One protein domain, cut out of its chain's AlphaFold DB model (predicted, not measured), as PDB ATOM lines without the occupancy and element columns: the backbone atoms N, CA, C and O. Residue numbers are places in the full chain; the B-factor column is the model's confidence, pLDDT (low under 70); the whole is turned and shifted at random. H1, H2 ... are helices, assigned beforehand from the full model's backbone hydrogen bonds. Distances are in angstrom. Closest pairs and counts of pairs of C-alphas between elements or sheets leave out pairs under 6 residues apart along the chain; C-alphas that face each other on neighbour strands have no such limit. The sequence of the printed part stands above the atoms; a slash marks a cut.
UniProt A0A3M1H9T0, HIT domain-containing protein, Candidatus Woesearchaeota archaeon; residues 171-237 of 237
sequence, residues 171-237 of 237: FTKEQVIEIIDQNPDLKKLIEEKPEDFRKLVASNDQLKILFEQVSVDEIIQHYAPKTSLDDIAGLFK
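This is residues 171 to 237 of the 237 residues of the protein "HIT domain-containing protein" of Candidatus Woesearchaeota archaeon (UniProt A0A3M1H9T0). Four short helices, H1 to H4, follow each other round a small, nearly closed ring, and H5 covers one side of it; from this compact body of five helices an arm, residues 226 to 237 with H6, sticks out and makes the length. The printed part has 67 residues with six named helices, H1 to H6 in that order along the chain, and no named strand; the class is all helix. The whole is loose, with a radius of gyration of the C-alphas of 14.1 A, and spans 48 by 22 by 20 A.

H1, residues 173 to 181, begins with C-alpha 173 at (14.658, 2.277, 43.164) and is 12.3 A long from first to last C-alpha. H2, residues 184 to 192, measures 11.8 A. H3, residues 194 to 203, is the longest helix by residues and measures 14.3 A; its C-alpha 203 is at (2.617, 16.609, 35.327). H4, residues 205 to 210, measures 8.8 A, and H5, residues 216 to 223, measures 11.1 A. H6, residues 229 to 236, measures 11.9 A and ends with C-alpha 236 at (31.933, 27.455, 63.290).

H2 is the hub, touching three other helices. H1 and H2 only just touch, with 3 pairs of C-alphas within 8 A, and only at the corner by their link; their closest C-alphas, of Ile 180 and Lys 187, are 5.6 A apart, and their lines are about perpendicular at 74 degrees. H2 touches H3 at a steep tilt of 56 degrees, opposite ways, with the closest C-alphas, of Ile 190 and Phe 197, 5.7 A apart. H2 touches H5, about perpendicular at 88 degrees, with the closest C-alphas, of Glu 191 and Tyr 223, 5.8 A apart. H3 and H4 touch only at the corner, where the closest C-alphas, of Val 201 and Leu 207, are 5.1 A apart. H1 and H4 are close but not clearly touching; their closest C-alphas, of Val 176 and Leu 210, are 6.9 A apart. H4 and H5 are apart, and H6 touches no helix. Every O i to N i+4 pair is within hydrogen-bond range in H1, H2, H3, H4 and H5, but 2 of 4 in H6.

The two C-alphas farthest apart, of Asp 205 and Lys 237, are 48.3 A from each other. Without residues 226 to 237, which stand free, the body spans 24 by 23 by 18 A. The printed part has no cut, and the five links are tight. Mean pLDDT of the printed part is 76.0; 22 residues are under 70, among them 205 to 207 and 226 to 237.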
ATOM      1  N   PHE A 171       8.974  -0.573  38.896       65.69
ATOM      2  CA  PHE A 171      10.397  -0.260  38.875       65.69
ATOM      3  C   PHE A 171      10.936  -0.204  40.304       65.69
ATOM      4  O   PHE A 171      10.364   0.446  41.177       65.69
ATOM      5  N   THR A 172      12.039  -0.906  40.535       83.62
ATOM      6  CA  THR A 172      12.815  -0.778  41.770       83.62
ATOM      7  C   THR A 172      13.524   0.572  41.797       83.62
ATOM      8  O   THR A 172      13.752   1.197  40.757       83.62
ATOM      9  N   LYS A 173      13.913   1.026  42.989       84.44
ATOM     10  CA  LYS A 173      14.658   2.277  43.164       84.44
ATOM     11  C   LYS A 173      15.949   2.286  42.343       84.44
ATOM     12  O   LYS A 173      16.261   3.288  41.710       84.44
ATOM     13  N   GLU A 174      16.657   1.164  42.309       79.19
ATOM     14  CA  GLU A 174      17.905   0.988  41.569       79.19
ATOM     15  C   GLU A 174      17.686   1.143  40.060       79.19
ATOM     16  O   GLU A 174      18.458   1.826  39.394       79.19
ATOM     17  N   GLN A 175      16.590   0.591  39.529       66.81
ATOM     18  CA  GLN A 175      16.223   0.755  38.118       66.81
ATOM     19  C   GLN A 175      15.839   2.201  37.784       66.81
ATOM     20  O   GLN A 175      16.163   2.688  36.704       66.81
ATOM     21  N   VAL A 176      15.164   2.908  38.698       75.94
ATOM     22  CA  VAL A 176      14.850   4.335  38.517       75.94
ATOM     23  C   VAL A 176      16.128   5.179  38.502       75.94
ATOM     24  O   VAL A 176      16.258   6.051  37.645       75.94
ATOM     25  N   ILE A 177      17.085   4.894  39.391       79.88
ATOM     26  CA  ILE A 177      18.406   5.545  39.425       79.88
ATOM     27  C   ILE A 177      19.162   5.297  38.115       79.88
ATOM     28  O   ILE A 177      19.639   6.247  37.504       79.88
ATOM     29  N   GLU A 178      19.206   4.055  37.630       65.31
ATOM     30  CA  GLU A 178      19.870   3.714  36.364       65.31
ATOM     31  C   GLU A 178      19.274   4.495  35.179       65.31
ATOM     32  O   GLU A 178      20.004   5.083  34.377       65.31
ATOM     33  N   ILE A 179      17.940   4.592  35.114       67.81
ATOM     34  CA  ILE A 179      17.230   5.370  34.090       67.81
ATOM     35  C   ILE A 179      17.584   6.862  34.166       67.81
ATOM     36  O   ILE A 179      17.767   7.499  33.125       67.81
ATOM     37  N   ILE A 180      17.679   7.424  35.374       77.31
ATOM     38  CA  ILE A 180      18.043   8.830  35.593       77.31
ATOM     39  C   ILE A 180      19.502   9.084  35.217       77.31
ATOM     40  O   ILE A 180      19.784  10.056  34.520       77.31
ATOM     41  N   ASP A 181      20.423   8.207  35.614       74.75
ATOM     42  CA  ASP A 181      21.853   8.338  35.316       74.75
ATOM     43  C   ASP A 181      22.147   8.328  33.815       74.75
ATOM     44  O   ASP A 181      23.095   8.963  33.351       74.75
ATOM     45  N   GLN A 182      21.300   7.652  33.044       56.03
ATOM     46  CA  GLN A 182      21.388   7.584  31.589       56.03
ATOM     47  C   GLN A 182      20.652   8.737  30.883       56.03
ATOM     48  O   GLN A 182      20.676   8.809  29.654       56.03
ATOM     49  N   ASN A 183      20.026   9.656  31.627       72.19
ATOM     50  CA  ASN A 183      19.410  10.874  31.107       72.19
ATOM     51  C   ASN A 183      20.058  12.114  31.762       72.19
ATOM     52  O   ASN A 183      19.580  12.586  32.797       72.19
ATOM     53  N   PRO A 184      21.135  12.667  31.164       75.38
ATOM     54  CA  PRO A 184      21.897  13.772  31.749       75.38
ATOM     55  C   PRO A 184      21.052  15.010  32.065       75.38
ATOM     56  O   PRO A 184      21.293  15.667  33.074       75.38
ATOM     57  N   ASP A 185      20.042  15.308  31.245       71.88
ATOM     58  CA  ASP A 185      19.145  16.447  31.460       71.88
ATOM     59  C   ASP A 185      18.225  16.220  32.661       71.88
ATOM     60  O   ASP A 185      18.022  17.124  33.473       71.88
ATOM     61  N   LEU A 186      17.684  15.005  32.798       77.06
ATOM     62  CA  LEU A 186      16.840  14.637  33.930       77.06
ATOM     63  C   LEU A 186      17.648  14.604  35.229       77.06
ATOM     64  O   LEU A 186      17.188  15.131  36.240       77.06
ATOM     65  N   LYS A 187      18.865  14.054  35.190       86.00
ATOM     66  CA  LYS A 187      19.798  14.054  36.321       86.00
ATOM     67  C   LYS A 187      20.155  15.473  36.755       86.00
ATOM     68  O   LYS A 187      19.973  15.818  37.918       86.00
ATOM     69  N   LYS A 188      20.559  16.323  35.808       85.75
ATOM     70  CA  LYS A 188      20.859  17.735  36.070       85.75
ATOM     71  C   LYS A 188      19.653  18.476  36.651       85.75
ATOM     72  O   LYS A 188      19.806  19.286  37.560       85.75
ATOM     73  N   LEU A 189      18.443  18.187  36.165       85.69
ATOM     74  CA  LEU A 189      17.214  18.768  36.703       85.69
ATOM     75  C   LEU A 189      16.983  18.372  38.169       85.69
ATOM     76  O   LEU A 189      16.567  19.218  38.957       85.69
ATOM     77  N   ILE A 190      17.263  17.121  38.542       91.44
ATOM     78  CA  ILE A 190      17.152  16.643  39.928       91.44
ATOM     79  C   ILE A 190      18.192  17.325  40.825       91.44
ATOM     80  O   ILE A 190      17.840  17.793  41.907       91.44
ATOM     81  N   GLU A 191      19.444  17.403  40.369       90.56
ATOM     82  CA  GLU A 191      20.571  17.971  41.121       90.56
ATOM     83  C   GLU A 191      20.435  19.490  41.326       90.56
ATOM     84  O   GLU A 191      20.668  19.995  42.424       90.56
ATOM     85  N   GLU A 192      20.036  20.235  40.290       90.75
ATOM     86  CA  GLU A 192      20.008  21.703  40.322       90.75
ATOM     87  C   GLU A 192      18.643  22.282  40.722       90.75
ATOM     88  O   GLU A 192      18.575  23.386  41.270       90.75
ATOM     89  N   LYS A 193      17.538  21.593  40.403       92.50
ATOM     90  CA  LYS A 193      16.166  22.120  40.542       92.50
ATOM     91  C   LYS A 193      15.169  21.045  41.010       92.50
ATOM     92  O   LYS A 193      14.200  20.743  40.303       92.50
ATOM     93  N   PRO A 194      15.325  20.510  42.233       91.62
ATOM     94  CA  PRO A 194      14.507  19.403  42.736       91.62
ATOM     95  C   PRO A 194      13.000  19.708  42.778       91.62
ATOM     96  O   PRO A 194      12.178  18.834  42.512       91.62
ATOM     97  N   GLU A 195      12.609  20.959  43.030       91.00
ATOM     98  CA  GLU A 195      11.195  21.362  43.026       91.00
ATOM     99  C   GLU A 195      10.576  21.387  41.619       91.00
ATOM    100  O   GLU A 195       9.398  21.064  41.446       91.00
ATOM    101  N   ASP A 196      11.361  21.716  40.591       89.88
ATOM    102  CA  ASP A 196      10.898  21.639  39.202       89.88
ATOM    103  C   ASP A 196      10.807  20.182  38.743       89.88
ATOM    104  O   ASP A 196       9.862  19.814  38.041       89.88
ATOM    105  N   PHE A 197      11.716  19.325  39.216       90.12
ATOM    106  CA  PHE A 197      11.620  17.882  39.020       90.12
ATOM    107  C   PHE A 197      10.342  17.294  39.644       90.12
ATOM    108  O   PHE A 197       9.617  16.572  38.958       90.12
ATOM    109  N   ARG A 198       9.978  17.662  40.885       92.31
ATOM    110  CA  ARG A 198       8.703  17.239  41.510       92.31
ATOM    111  C   ARG A 198       7.495  17.602  40.649       92.31
ATOM    112  O   ARG A 198       6.625  16.764  40.401       92.31
ATOM    113  N   LYS A 199       7.446  18.845  40.160       87.62
ATOM    114  CA  LYS A 199       6.372  19.317  39.269       87.62
ATOM    115  C   LYS A 199       6.359  18.550  37.949       87.62
ATOM    116  O   LYS A 199       5.283  18.237  37.436       87.62
ATOM    117  N   LEU A 200       7.529  18.225  37.402       79.38
ATOM    118  CA  LEU A 200       7.653  17.443  36.178       79.38
ATOM    119  C   LEU A 200       7.115  16.019  36.374       79.38
ATOM    120  O   LEU A 200       6.315  15.571  35.556       79.38
ATOM    121  N   VAL A 201       7.459  15.342  37.473       83.38
ATOM    122  CA  VAL A 201       6.906  14.016  37.804       83.38
ATOM    123  C   VAL A 201       5.383  14.083  37.972       83.38
ATOM    124  O   VAL A 201       4.662  13.262  37.412       83.38
ATOM    125  N   ALA A 202       4.864  15.105  38.657       82.50
ATOM    126  CA  ALA A 202       3.425  15.278  38.875       82.50
ATOM    127  C   ALA A 202       2.629  15.611  37.596       82.50
ATOM    128  O   ALA A 202       1.428  15.339  37.526       82.50
ATOM    129  N   SER A 203       3.268  16.190  36.577       71.00
ATOM    130  CA  SER A 203       2.617  16.609  35.327       71.00
ATOM    131  C   SER A 203       2.889  15.682  34.138       71.00
ATOM    132  O   SER A 203       2.222  15.811  33.113       71.00
ATOM    133  N   ASN A 204       3.816  14.727  34.265       72.69
ATOM    134  CA  ASN A 204       4.195  13.806  33.199       72.69
ATOM    135  C   ASN A 204       3.757  12.371  33.521       72.69
ATOM    136  O   ASN A 204       4.324  11.716  34.393       72.69
ATOM    137  N   ASP A 205       2.789  11.848  32.767       62.12
ATOM    138  CA  ASP A 205       2.228  10.511  33.003       62.12
ATOM    139  C   ASP A 205       3.244   9.368  32.849       62.12
ATOM    140  O   ASP A 205       3.071   8.312  33.452       62.12
ATOM    141  N   GLN A 206       4.328   9.562  32.091       52.47
ATOM    142  CA  GLN A 206       5.399   8.567  31.980       52.47
ATOM    143  C   GLN A 206       6.238   8.517  33.259       52.47
ATOM    144  O   GLN A 206       6.548   7.433  33.748       52.47
ATOM    145  N   LEU A 207       6.557   9.681  33.830       68.25
ATOM    146  CA  LEU A 207       7.269   9.752  35.103       68.25
ATOM    147  C   LEU A 207       6.385   9.266  36.254       68.25
ATOM    148  O   LEU A 207       6.880   8.579  37.135       68.25
ATOM    149  N   LYS A 208       5.068   9.496  36.220       75.31
ATOM    150  CA  LYS A 208       4.159   8.906  37.220       75.31
ATOM    151  C   LYS A 208       4.216   7.379  37.252       75.31
ATOM    152  O   LYS A 208       4.145   6.806  38.328       75.31
ATOM    153  N   ILE A 209       4.358   6.733  36.091       69.25
ATOM    154  CA  ILE A 209       4.522   5.273  36.009       69.25
ATOM    155  C   ILE A 209       5.891   4.856  36.560       69.25
ATOM    156  O   ILE A 209       5.987   3.889  37.308       69.25
ATOM    157  N   LEU A 210       6.952   5.591  36.210       69.69
ATOM    158  CA  LEU A 210       8.306   5.315  36.694       69.69
ATOM    159  C   LEU A 210       8.407   5.417  38.228       69.69
ATOM    160  O   LEU A 210       9.091   4.617  38.855       69.69
ATOM    161  N   PHE A 211       7.686   6.370  38.818       82.00
ATOM    162  CA  PHE A 211       7.669   6.664  40.253       82.00
ATOM    163  C   PHE A 211       6.457   6.066  40.990       82.00
ATOM    164  O   PHE A 211       6.160   6.466  42.111       82.00
ATOM    165  N   GLU A 212       5.752   5.092  40.401       79.25
ATOM    166  CA  GLU A 212       4.534   4.512  40.994       79.25
ATOM    167  C   GLU A 212       4.799   3.837  42.356       79.25
ATOM    168  O   GLU A 212       3.965   3.914  43.257       79.25
ATOM    169  N   GLN A 213       5.972   3.212  42.526       81.44
ATOM    170  CA  GLN A 213       6.411   2.578  43.783       81.44
ATOM    171  C   GLN A 213       7.762   3.101  44.293       81.44
ATOM    172  O   GLN A 213       8.338   2.540  45.222       81.44
ATOM    173  N   VAL A 214       8.275   4.180  43.698       82.88
ATOM    174  CA  VAL A 214       9.556   4.783  44.075       82.88
ATOM    175  C   VAL A 214       9.308   6.207  44.532       82.88
ATOM    176  O   VAL A 214       8.711   7.009  43.818       82.88
ATOM    177  N   SER A 215       9.776   6.531  45.735       92.00
ATOM    178  CA  SER A 215       9.637   7.874  46.288       92.00
ATOM    179  C   SER A 215      10.484   8.873  45.502       92.00
ATOM    180  O   SER A 215      11.705   8.737  45.397       92.00
ATOM    181  N   VAL A 216       9.828   9.910  44.980       90.44
ATOM    182  CA  VAL A 216      10.486  11.045  44.314       90.44
ATOM    183  C   VAL A 216      11.509  11.694  45.251       90.44
ATOM    184  O   VAL A 216      12.612  12.026  44.830       90.44
ATOM    185  N   ASP A 217      11.174  11.813  46.534       92.19
ATOM    186  CA  ASP A 217      12.003  12.450  47.561       92.19
ATOM    187  C   ASP A 217      13.264  11.646  47.849       92.19
ATOM    188  O   ASP A 217      14.341  12.214  48.005       92.19
ATOM    189  N   GLU A 218      13.150  10.318  47.867       91.06
ATOM    190  CA  GLU A 218      14.306   9.448  48.049       91.06
ATOM    191  C   GLU A 218      15.280   9.523  46.875       91.06
ATOM    192  O   GLU A 218      16.490   9.418  47.072       91.06
ATOM    193  N   ILE A 219      14.758   9.698  45.660       93.12
ATOM    194  CA  ILE A 219      15.577   9.910  44.468       93.12
ATOM    195  C   ILE A 219      16.239  11.285  44.522       93.12
ATOM    196  O   ILE A 219      17.447  11.373  44.342       93.12
ATOM    197  N   ILE A 220      15.502  12.344  44.859       93.38
ATOM    198  CA  ILE A 220      16.089  13.679  45.049       93.38
ATOM    199  C   ILE A 220      17.213  13.630  46.093       93.38
ATOM    200  O   ILE A 220      18.293  14.166  45.861       93.38
ATOM    201  N   GLN A 221      16.999  12.947  47.219       91.12
ATOM    202  CA  GLN A 221      18.005  12.815  48.271       91.12
ATOM    203  C   GLN A 221      19.232  12.012  47.818       91.12
ATOM    204  O   GLN A 221      20.342  12.314  48.250       91.12
ATOM    205  N   HIS A 222      19.058  11.010  46.954       92.62
ATOM    206  CA  HIS A 222      20.170  10.235  46.400       92.62
ATOM    207  C   HIS A 222      21.160  11.116  45.622       92.62
ATOM    208  O   HIS A 222      22.368  10.917  45.732       92.62
ATOM    209  N   TYR A 223      20.640  12.098  44.882       89.62
ATOM    210  CA  TYR A 223      21.418  13.031  44.064       89.62
ATOM    211  C   TYR A 223      21.732  14.357  44.768       89.62
ATOM    212  O   TYR A 223      22.417  15.209  44.204       89.62
ATOM    213  N   ALA A 224      21.260  14.547  46.002       84.38
ATOM    214  CA  ALA A 224      21.600  15.729  46.776       84.38
ATOM    215  C   ALA A 224      23.117  15.755  47.048       84.38
ATOM    216  O   ALA A 224      23.710  14.713  47.354       84.38
ATOM    217  N   PRO A 225      23.765  16.933  46.975       76.50
ATOM    218  CA  PRO A 225      25.171  17.053  47.325       76.50
ATOM    219  C   PRO A 225      25.372  16.555  48.758       76.50
ATOM    220  O   PRO A 225      24.733  17.034  49.697       76.50
ATOM    221  N   LYS A 226      26.249  15.561  48.931       65.31
ATOM    222  CA  LYS A 226      26.630  15.082  50.259       65.31
ATOM    223  C   LYS A 226      27.457  16.176  50.915       65.31
ATOM    224  O   LYS A 226      28.626  16.332  50.579       65.31
ATOM    225  N   THR A 227      26.857  16.928  51.827       56.03
ATOM    226  CA  THR A 227      27.593  17.864  52.677       56.03
ATOM    227  C   THR A 227      28.663  17.074  53.425       56.03
ATOM    228  O   THR A 227      28.338  16.137  54.162       56.03
ATOM    229  N   SER A 228      29.938  17.396  53.203       53.56
ATOM    230  CA  SER A 228      31.017  16.798  53.981       53.56
ATOM    231  C   SER A 228      30.919  17.306  55.421       53.56
ATOM    232  O   SER A 228      30.555  18.460  55.657       53.56
ATOM    233  N   LEU A 229      31.282  16.480  56.406       54.91
ATOM    234  CA  LEU A 229      31.489  16.952  57.784       54.91
ATOM    235  C   LEU A 229      32.517  18.100  57.842       54.91
ATOM    236  O   LEU A 229      32.434  18.950  58.729       54.91
ATOM    237  N   ASP A 230      33.422  18.172  56.861       56.06
ATOM    238  CA  ASP A 230      34.394  19.258  56.716       56.06
ATOM    239  C   ASP A 230      33.733  20.605  56.363       56.06
ATOM    240  O   ASP A 230      34.191  21.650  56.830       56.06
ATOM    241  N   ASP A 231      32.615  20.598  55.627       54.50
ATOM    242  CA  ASP A 231      31.884  21.818  55.248       54.50
ATOM    243  C   ASP A 231      31.142  22.430  56.450       54.50
ATOM    244  O   ASP A 231      30.988  23.647  56.554       54.50
ATOM    245  N   ILE A 232      30.724  21.593  57.409       55.72
ATOM    246  CA  ILE A 232      30.075  22.032  58.654       55.72
ATOM    247  C   ILE A 232      31.117  22.584  59.638       55.72
ATOM    248  O   ILE A 232      30.857  23.572  60.325       55.72
ATOM    249  N   ALA A 233      32.320  22.003  59.685       53.81
ATOM    250  CA  ALA A 233      33.402  22.475  60.550       53.81
ATOM    251  C   ALA A 233      33.922  23.878  60.167       53.81
ATOM    252  O   ALA A 233      34.423  24.602  61.028       53.81
ATOM    253  N   GLY A 234      33.779  24.281  58.899       53.34
ATOM    254  CA  GLY A 234      34.132  25.620  58.413       53.34
ATOM    255  C   GLY A 234      33.143  26.729  58.796       53.34
ATOM    256  O   GLY A 234      33.513  27.897  58.757       53.34
ATOM    257  N   LEU A 235      31.913  26.387  59.197       51.44
ATOM    258  CA  LEU A 235      30.864  27.350  59.570       51.44
ATOM    259  C   LEU A 235      30.923  27.799  61.042       51.44
ATOM    260  O   LEU A 235      30.228  28.739  61.420       51.44
ATOM    261  N   PHE A 236      31.749  27.145  61.864       53.50
ATOM    262  CA  PHE A 236      31.933  27.455  63.290       53.50
ATOM    263  C   PHE A 236      33.342  27.988  63.625       53.50
ATOM    264  O   PHE A 236      33.731  27.976  64.795       53.50
ATOM    265  N   LYS A 237      34.110  28.439  62.624       49.44
ATOM    266  CA  LYS A 237      35.386  29.151  62.809       49.44
ATOM    267  C   LYS A 237      35.257  30.636  62.508       49.44
ATOM    268  O   LYS A 237      34.527  30.977  61.556       49.44
TER     269      LYS A 237